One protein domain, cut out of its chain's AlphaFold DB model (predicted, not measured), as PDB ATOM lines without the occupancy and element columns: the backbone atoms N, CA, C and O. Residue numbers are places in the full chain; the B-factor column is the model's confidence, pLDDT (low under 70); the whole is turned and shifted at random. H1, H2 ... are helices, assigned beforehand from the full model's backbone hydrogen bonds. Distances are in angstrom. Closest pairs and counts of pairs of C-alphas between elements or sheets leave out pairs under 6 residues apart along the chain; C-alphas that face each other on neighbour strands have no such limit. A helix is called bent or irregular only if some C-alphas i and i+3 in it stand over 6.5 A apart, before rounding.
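What this domain is: This is residues 18 to 82 of the 232 residues of the protein "Hypothetical protein" of Craspedostauros australis (UniProt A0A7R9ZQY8). One long helix, H4, has two short helices, H2 and H3, gathered near its first residues, while a fourth short helix, H1, lies away from these three at the far end of a long link, residues 24 to 41. Residues 23 to 29, the last residue of H1 and the first part of that link, stick out, and the link then folds back towards H2. The printed part has 65 residues with four named helices, in the order H1, H2, H3, H4, and no named strand; its class is all helix. It is loose, with a radius of gyration of the C-alphas of 14.4 A, and its C-alphas span 42 by 28 by 18 A.

Where its parts are: H4 covers residues 60 to 80 and is 29.3 A long from first to last C-alpha, from C-alpha 60 at (166.868, 160.231, 241.418) to C-alpha 80 at (195.403, 154.006, 238.702). It is irregular, with C-alphas 61 and 64 being 8.0 A apart, and it has a kink of 34 degrees near residue 67. H3 covers residues 54 to 57 and measures 5.2 A. H2 covers residues 42 to 49 and measures 10.5 A. H1 covers residues 18 to 23, measures 8.6 A and begins with C-alpha 18 at (180.049, 139.087, 239.751).

How they stand to each other: H4 and H3 only just touch, with 3 pairs of C-alphas within 8 A; the closest C-alphas are those of Leu 66 and Cys 55, 6.5 A apart. H4 touches H3 with residues 62 to 66 alone. H2 and H4 are close but not clearly touching, their closest C-alphas being those of Ile 43 and Ala 62 at 6.7 A. The lines of H2 and H4 are about perpendicular, at 73 degrees. H2 and H3 touch only at the corner by their link, and only just, with 3 pairs of C-alphas within 8 A; the closest C-alphas are those of Ala 47 and Leu 54, 5.7 A apart. H1 is apart from H2, H3 and H4. In H1 and H2 every O i to N i+4 pair is within hydrogen-bond range, in H4 15 of 17 are, and H3 is too short for such a pair, its one O i to N i+3 pair being within range.

The domain as a whole: The two C-alphas farthest apart are those of Glu 26 and Ala 50, at 42.4 A, and the first and last printed C-alphas, of Lys 18 and Gln 82, are 24.6 A apart. The printed part runs from residue 18 to 82 with no cut. The link from H1 to H2 is long, with 18 residues, while those from H2 to H3 and from H3 to H4 are tight. The mean pLDDT of the printed part is 81.7, and it is under 70 at residues 22 to 30 and 80 to 82.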
ATOM      1  N   LYS A  18     179.184 138.800 238.604       72.25
ATOM      2  CA  LYS A  18     180.049 139.087 239.751       72.25
ATOM      3  C   LYS A  18     180.134 137.873 240.670       72.25
ATOM      4  O   LYS A  18     181.230 137.439 240.989       72.25
ATOM      5  N   GLU A  19     178.990 137.275 240.976       72.56
ATOM      6  CA  GLU A  19     178.868 136.075 241.802       72.56
ATOM      7  C   GLU A  19     179.600 134.884 241.163       72.56
ATOM      8  O   GLU A  19     180.343 134.178 241.834       72.56
ATOM      9  N   PHE A  20     179.500 134.715 239.839       70.62
ATOM     10  CA  PHE A  20     180.257 133.690 239.111       70.62
ATOM     11  C   PHE A  20     181.782 133.881 239.199       70.62
ATOM     12  O   PHE A  20     182.515 132.903 239.335       70.62
ATOM     13  N   LEU A  21     182.276 135.120 239.117       70.25
ATOM     14  CA  LEU A  21     183.705 135.417 239.276       70.25
ATOM     15  C   LEU A  21     184.173 135.341 240.738       70.25
ATOM     16  O   LEU A  21     185.352 135.124 241.001       70.25
ATOM     17  N   GLU A  22     183.275 135.536 241.696       69.88
ATOM     18  CA  GLU A  22     183.588 135.410 243.117       69.88
ATOM     19  C   GLU A  22     183.632 133.933 243.550       69.88
ATOM     20  O   GLU A  22     184.576 133.546 244.245       69.88
ATOM     21  N   ASP A  23     182.710 133.101 243.051       67.56
ATOM     22  CA  ASP A  23     182.554 131.689 243.436       67.56
ATOM     23  C   ASP A  23     183.324 130.696 242.542       67.56
ATOM     24  O   ASP A  23     183.730 129.633 243.006       67.56
ATOM     25  N   GLY A  24     183.527 131.004 241.256       58.16
ATOM     26  CA  GLY A  24     183.908 130.015 240.236       58.16
ATOM     27  C   GLY A  24     185.369 130.011 239.785       58.16
ATOM     28  O   GLY A  24     185.717 129.264 238.871       58.16
ATOM     29  N   THR A  25     186.237 130.854 240.349       55.72
ATOM     30  CA  THR A  25     187.568 131.087 239.766       55.72
ATOM     31  C   THR A  25     188.699 130.928 240.778       55.72
ATOM     32  O   THR A  25     189.369 131.892 241.130       55.72
ATOM     33  N   GLU A  26     188.970 129.691 241.199       54.84
ATOM     34  CA  GLU A  26     190.262 129.347 241.827       54.84
ATOM     35  C   GLU A  26     191.433 129.406 240.821       54.84
ATOM     36  O   GLU A  26     192.597 129.431 241.205       54.84
ATOM     37  N   HIS A  27     191.132 129.456 239.516       53.31
ATOM     38  CA  HIS A  27     192.120 129.402 238.430       53.31
ATOM     39  C   HIS A  27     192.384 130.737 237.724       53.31
ATOM     40  O   HIS A  27     193.231 130.793 236.833       53.31
ATOM     41  N   LEU A  28     191.670 131.806 238.082       60.88
ATOM     42  CA  LEU A  28     191.944 133.140 237.556       60.88
ATOM     43  C   LEU A  28     192.495 133.983 238.700       60.88
ATOM     44  O   LEU A  28     191.800 134.203 239.688       60.88
ATOM     45  N   ASP A  29     193.732 134.458 238.554       64.38
ATOM     46  CA  ASP A  29     194.400 135.371 239.493       64.38
ATOM     47  C   ASP A  29     193.798 136.788 239.382       64.38
ATOM     48  O   ASP A  29     194.445 137.765 239.004       64.38
ATOM     49  N   ILE A  30     192.482 136.881 239.587       68.12
ATOM     50  CA  ILE A  30     191.707 138.114 239.517       68.12
ATOM     51  C   ILE A  30     191.514 138.613 240.941       68.12
ATOM     52  O   ILE A  30     190.913 137.950 241.786       68.12
ATOM     53  N   ASN A  31     191.970 139.838 241.196       73.25
ATOM     54  CA  ASN A  31     191.705 140.498 242.463       73.25
ATOM     55  C   ASN A  31     190.202 140.797 242.589       73.25
ATOM     56  O   ASN A  31     189.679 141.714 241.952       73.25
ATOM     57  N   ARG A  32     189.516 140.046 243.457       75.12
ATOM     58  CA  ARG A  32     188.070 140.165 243.699       75.12
ATOM     59  C   ARG A  32     187.640 141.570 244.129       75.12
ATOM     60  O   ARG A  32     186.541 142.003 243.805       75.12
ATOM     61  N   THR A  33     188.522 142.331 244.777       78.94
ATOM     62  CA  THR A  33     188.234 143.718 245.190       78.94
ATOM     63  C   THR A  33     188.156 144.708 244.021       78.94
ATOM     64  O   THR A  33     187.700 145.841 244.209       78.94
ATOM     65  N   ASN A  34     188.592 144.296 242.824       80.44
ATOM     66  CA  ASN A  34     188.548 145.078 241.588       80.44
ATOM     67  C   ASN A  34     187.355 144.701 240.689       80.44
ATOM     68  O   ASN A  34     187.203 145.274 239.610       80.44
ATOM     69  N   ILE A  35     186.504 143.757 241.106       80.50
ATOM     70  CA  ILE A  35     185.340 143.339 240.324       80.50
ATOM     71  C   ILE A  35     184.200 144.340 240.538       80.50
ATOM     72  O   ILE A  35     183.683 144.501 241.642       80.50
ATOM     73  N   CYS A  36     183.781 144.987 239.452       80.50
ATOM     74  CA  CYS A  36     182.618 145.869 239.415       80.50
ATOM     75  C   CYS A  36     181.587 145.321 238.424       80.50
ATOM     76  O   CYS A  36     181.948 144.785 237.375       80.50
ATOM     77  N   GLN A  37     180.303 145.463 238.751       82.50
ATOM     78  CA  GLN A  37     179.198 144.984 237.929       82.50
ATOM     79  C   GLN A  37     178.375 146.166 237.440       82.50
ATOM     80  O   GLN A  37     177.708 146.845 238.221       82.50
ATOM     81  N   LEU A  38     178.399 146.392 236.129       84.00
ATOM     82  CA  LEU A  38     177.605 147.448 235.520       84.00
ATOM     83  C   LEU A  38     176.171 146.951 235.254       84.00
ATOM     84  O   LEU A  38     175.978 145.838 234.737       84.00
ATOM     85  N   PRO A  39     175.142 147.740 235.613       83.25
ATOM     86  CA  PRO A  39     173.764 147.387 235.323       83.25
ATOM     87  C   PRO A  39     173.480 147.502 233.821       83.25
ATOM     88  O   PRO A  39     174.006 148.374 233.135       83.25
ATOM     89  N   ILE A  40     172.590 146.645 233.322       84.81
ATOM     90  CA  ILE A  40     171.920 146.888 232.040       84.81
ATOM     91  C   ILE A  40     170.883 147.981 232.311       84.81
ATOM     92  O   ILE A  40     170.006 147.773 233.152       84.81
ATOM     93  N   SER A  41     171.022 149.139 231.663       85.19
ATOM     94  CA  SER A  41     170.274 150.350 232.012       85.19
ATOM     95  C   SER A  41     169.850 151.139 230.777       85.19
ATOM     96  O   SER A  41     170.696 151.640 230.037       85.19
ATOM     97  N   GLU A  42     168.538 151.292 230.592       90.06
ATOM     98  CA  GLU A  42     167.970 152.200 229.586       90.06
ATOM     99  C   GLU A  42     168.285 153.659 229.923       90.06
ATOM    100  O   GLU A  42     168.674 154.416 229.045       90.06
ATOM    101  N   ILE A  43     168.275 154.024 231.208       90.12
ATOM    102  CA  ILE A  43     168.561 155.391 231.665       90.12
ATOM    103  C   ILE A  43     169.987 155.822 231.276       90.12
ATOM    104  O   ILE A  43     170.233 156.982 230.946       90.12
ATOM    105  N   THR A  44     170.945 154.888 231.292       88.44
ATOM    106  CA  THR A  44     172.319 155.160 230.834       88.44
ATOM    107  C   THR A  44     172.380 155.388 229.322       88.44
ATOM    108  O   THR A  44     173.130 156.255 228.866       88.44
ATOM    109  N   ASN A  45     171.588 154.642 228.549       90.38
ATOM    110  CA  ASN A  45     171.490 154.834 227.103       90.38
ATOM    111  C   ASN A  45     170.846 156.188 226.789       90.38
ATOM    112  O   ASN A  45     171.438 156.976 226.059       90.38
ATOM    113  N   ASP A  46     169.729 156.516 227.440       92.56
ATOM    114  CA  ASP A  46     169.030 157.792 227.271       92.56
ATOM    115  C   ASP A  46     169.936 158.986 227.606       92.56
ATOM    116  O   ASP A  46     169.964 159.981 226.885       92.56
ATOM    117  N   ALA A  47     170.726 158.889 228.681       90.44
ATOM    118  CA  ALA A  47     171.702 159.914 229.050       90.44
ATOM    119  C   ALA A  47     172.805 160.082 227.985       90.44
ATOM    120  O   ALA A  47     173.258 161.199 227.720       90.44
ATOM    121  N   THR A  48     173.222 158.975 227.364       89.88
ATOM    122  CA  THR A  48     174.203 158.972 226.270       89.88
ATOM    123  C   THR A  48     173.625 159.637 225.023       89.88
ATOM    124  O   THR A  48     174.260 160.533 224.466       89.88
ATOM    125  N   ASP A  49     172.401 159.274 224.639       93.88
ATOM    126  CA  ASP A  49     171.700 159.819 223.473       93.88
ATOM    127  C   ASP A  49     171.357 161.304 223.648       93.88
ATOM    128  O   ASP A  49     171.457 162.093 222.706       93.88
ATOM    129  N   ALA A  50     171.022 161.720 224.871       91.44
ATOM    130  CA  ALA A  50     170.799 163.120 225.221       91.44
ATOM    131  C   ALA A  50     172.095 163.952 225.267       91.44
ATOM    132  O   ALA A  50     172.034 165.178 225.373       91.44
ATOM    133  N   GLY A  51     173.269 163.313 225.228       93.88
ATOM    134  CA  GLY A  51     174.566 163.982 225.337       93.88
ATOM    135  C   GLY A  51     174.838 164.592 226.717       93.88
ATOM    136  O   GLY A  51     175.714 165.447 226.847       93.88
ATOM    137  N   VAL A  52     174.106 164.170 227.753       92.06
ATOM    138  CA  VAL A  52     174.268 164.657 229.129       92.06
ATOM    139  C   VAL A  52     174.671 163.485 230.024       92.06
ATOM    140  O   VAL A  52     173.814 162.687 230.404       92.06
ATOM    141  N   PRO A  53     175.957 163.378 230.408       90.25
ATOM    142  CA  PRO A  53     176.437 162.296 231.257       90.25
ATOM    143  C   PRO A  53     175.626 162.149 232.545       90.25
ATOM    144  O   PRO A  53     175.383 163.121 233.263       90.25
ATOM    145  N   LEU A  54     175.284 160.905 232.880       90.38
ATOM    146  CA  LEU A  54     174.457 160.564 234.039       90.38
ATOM    147  C   LEU A  54     175.020 161.114 235.363       90.38
ATOM    148  O   LEU A  54     174.284 161.561 236.237       90.38
ATOM    149  N   CYS A  55     176.348 161.140 235.497       88.06
ATOM    150  CA  CYS A  55     177.040 161.667 236.673       88.06
ATOM    151  C   CYS A  55     176.900 163.190 236.859       88.06
ATOM    152  O   CYS A  55     177.192 163.692 237.951       88.06
ATOM    153  N   LEU A  56     176.462 163.912 235.822       90.38
ATOM    154  CA  LEU A  56     176.167 165.343 235.860       90.38
ATOM    155  C   LEU A  56     174.678 165.605 236.093       90.38
ATOM    156  O   LEU A  56     174.346 166.428 236.939       90.38
ATOM    157  N   SER A  57     173.795 164.905 235.375       88.62
ATOM    158  CA  SER A  57     172.341 165.093 235.490       88.62
ATOM    159  C   SER A  57     171.756 164.522 236.782       88.62
ATOM    160  O   SER A  57     170.794 165.080 237.298       88.62
ATOM    161  N   ARG A  58     172.346 163.441 237.308       89.56
ATOM    162  CA  ARG A  58     172.020 162.792 238.593       89.56
ATOM    163  C   ARG A  58     170.515 162.677 238.894       89.56
ATOM    164  O   ARG A  58     170.082 163.114 239.959       89.56
ATOM    165  N   PRO A  59     169.705 162.110 237.987       91.69
ATOM    166  CA  PRO A  59     168.288 161.932 238.261       91.69
ATOM    167  C   PRO A  59     168.086 160.879 239.361       91.69
ATOM    168  O   PRO A  59     168.760 159.848 239.362       91.69
ATOM    169  N   ASP A  60     167.118 161.101 240.253       91.31
ATOM    170  CA  ASP A  60     166.868 160.231 241.418       91.31
ATOM    171  C   ASP A  60     166.607 158.763 241.029       91.31
ATOM    172  O   ASP A  60     166.987 157.831 241.736       91.31
ATOM    173  N   VAL A  61     165.992 158.543 239.863       92.56
ATOM    174  CA  VAL A  61     165.681 157.203 239.335       92.56
ATOM    175  C   VAL A  61     166.917 156.395 238.928       92.56
ATOM    176  O   VAL A  61     166.815 155.181 238.777       92.56
ATOM    177  N   ALA A  62     168.076 157.040 238.767       92.00
ATOM    178  CA  ALA A  62     169.306 156.416 238.282       92.00
ATOM    179  C   ALA A  62     170.300 156.062 239.398       92.00
ATOM    180  O   ALA A  62     171.497 155.907 239.149       92.00
ATOM    181  N   GLN A  63     169.835 155.968 240.648       92.19
ATOM    182  CA  GLN A  63     170.712 155.732 241.797       92.19
ATOM    183  C   GLN A  63     171.568 154.468 241.627       92.19
ATOM    184  O   GLN A  63     172.756 154.480 241.933       92.19
ATOM    185  N   ARG A  64     170.996 153.397 241.067       90.19
ATOM    186  CA  ARG A  64     171.698 152.124 240.857       90.19
ATOM    187  C   ARG A  64     172.881 152.260 239.897       90.19
ATOM    188  O   ARG A  64     173.940 151.680 240.125       90.19
ATOM    189  N   GLU A  65     172.694 152.992 238.809       91.69
ATOM    190  CA  GLU A  65     173.715 153.291 237.813       91.69
ATOM    191  C   GLU A  65     174.788 154.199 238.405       91.69
ATOM    192  O   GLU A  65     175.977 153.924 238.258       91.69
ATOM    193  N   LEU A  66     174.374 155.258 239.107       92.94
ATOM    194  CA  LEU A  66     175.280 156.196 239.768       92.94
ATOM    195  C   LEU A  66     176.166 155.492 240.799       92.94
ATOM    196  O   LEU A  66     177.368 155.758 240.841       92.94
ATOM    197  N   ASP A  67     175.603 154.568 241.575       92.00
ATOM    198  CA  ASP A  67     176.351 153.764 242.538       92.00
ATOM    199  C   ASP A  67     177.360 152.852 241.831       92.00
ATOM    200  O   ASP A  67     178.538 152.856 242.191       92.00
ATOM    201  N   ALA A  68     176.950 152.143 240.773       89.50
ATOM    202  CA  ALA A  68     177.838 151.257 240.014       89.50
ATOM    203  C   ALA A  68     178.996 152.018 239.339       89.50
ATOM    204  O   ALA A  68     180.160 151.628 239.456       89.50
ATOM    205  N   PHE A  69     178.711 153.144 238.677       90.56
ATOM    206  CA  PHE A  69     179.752 154.000 238.099       90.56
ATOM    207  C   PHE A  69     180.629 154.645 239.178       90.56
ATOM    208  O   PHE A  69     181.828 154.829 238.968       90.56
ATOM    209  N   GLY A  70     180.064 154.956 240.346       91.19
ATOM    210  CA  GLY A  70     180.802 155.446 241.506       91.19
ATOM    211  C   GLY A  70     181.763 154.406 242.085       91.19
ATOM    212  O   GLY A  70     182.903 154.745 242.411       91.19
ATOM    213  N   GLU A  71     181.348 153.145 242.191       89.94
ATOM    214  CA  GLU A  71     182.219 152.030 242.577       89.94
ATOM    215  C   GLU A  71     183.351 151.830 241.572       89.94
ATOM    216  O   GLU A  71     184.516 151.775 241.971       89.94
ATOM    217  N   LEU A  72     183.033 151.812 240.275       89.31
ATOM    218  CA  LEU A  72     184.038 151.726 239.221       89.31
ATOM    219  C   LEU A  72     185.051 152.870 239.333       89.31
ATOM    220  O   LEU A  72     186.256 152.626 239.336       89.31
ATOM    221  N   ALA A  73     184.581 154.110 239.491       89.00
ATOM    222  CA  ALA A  73     185.447 155.274 239.641       89.00
ATOM    223  C   ALA A  73     186.353 155.168 240.876       89.00
ATOM    224  O   ALA A  73     187.525 155.523 240.799       89.00
ATOM    225  N   LYS A  74     185.852 154.642 242.002       87.50
ATOM    226  CA  LYS A  74     186.655 154.399 243.213       87.50
ATOM    227  C   LYS A  74     187.725 153.333 242.996       87.50
ATOM    228  O   LYS A  74     188.851 153.528 243.445       87.50
ATOM    229  N   ILE A  75     187.393 152.231 242.323       86.88
ATOM    230  CA  ILE A  75     188.351 151.164 241.997       86.88
ATOM    231  C   ILE A  75     189.429 151.720 241.070       86.88
ATOM    232  O   ILE A  75     190.609 151.651 241.393       86.88
ATOM    233  N   VAL A  76     189.033 152.369 239.975       84.50
ATOM    234  CA  VAL A  76     189.961 153.029 239.050       84.50
ATOM    235  C   VAL A  76     190.826 154.044 239.794       84.50
ATOM    236  O   VAL A  76     192.035 154.081 239.591       84.50
ATOM    237  N   ALA A  77     190.247 154.823 240.708       82.31
ATOM    238  CA  ALA A  77     191.010 155.767 241.506       82.31
ATOM    239  C   ALA A  77     192.009 155.089 242.448       82.31
ATOM    240  O   ALA A  77     193.136 155.550 242.586       82.31
ATOM    241  N   ARG A  78     191.633 153.977 243.074       79.31
ATOM    242  CA  ARG A  78     192.525 153.202 243.938       79.31
ATOM    243  C   ARG A  78     193.689 152.589 243.158       79.31
ATOM    244  O   ARG A  78     194.812 152.645 243.653       79.31
ATOM    245  N   GLU A  79     193.413 152.019 241.989       75.00
ATOM    246  CA  GLU A  79     194.386 151.244 241.212       75.00
ATOM    247  C   GLU A  79     195.257 152.127 240.306       75.00
ATOM    248  O   GLU A  79     196.466 151.925 240.244       75.00
ATOM    249  N   LEU A  80     194.674 153.123 239.624       68.38
ATOM    250  CA  LEU A  80     195.403 154.006 238.702       68.38
ATOM    251  C   LEU A  80     195.987 155.240 239.392       68.38
ATOM    252  O   LEU A  80     197.072 155.684 239.023       68.38
ATOM    253  N   PHE A  81     195.308 155.781 240.409       60.00
ATOM    254  CA  PHE A  81     195.863 156.830 241.267       60.00
ATOM    255  C   PHE A  81     196.384 156.216 242.565       60.00
ATOM    256  O   PHE A  81     196.014 156.603 243.678       60.00
ATOM    257  N   GLN A  82     197.328 155.282 242.435       53.91
ATOM    258  CA  GLN A  82     198.300 155.100 243.502       53.91
ATOM    259  C   GLN A  82     199.131 156.382 243.546       53.91
ATOM    260  O   GLN A  82     200.096 156.554 242.804       53.91
TER     261      GLN A  82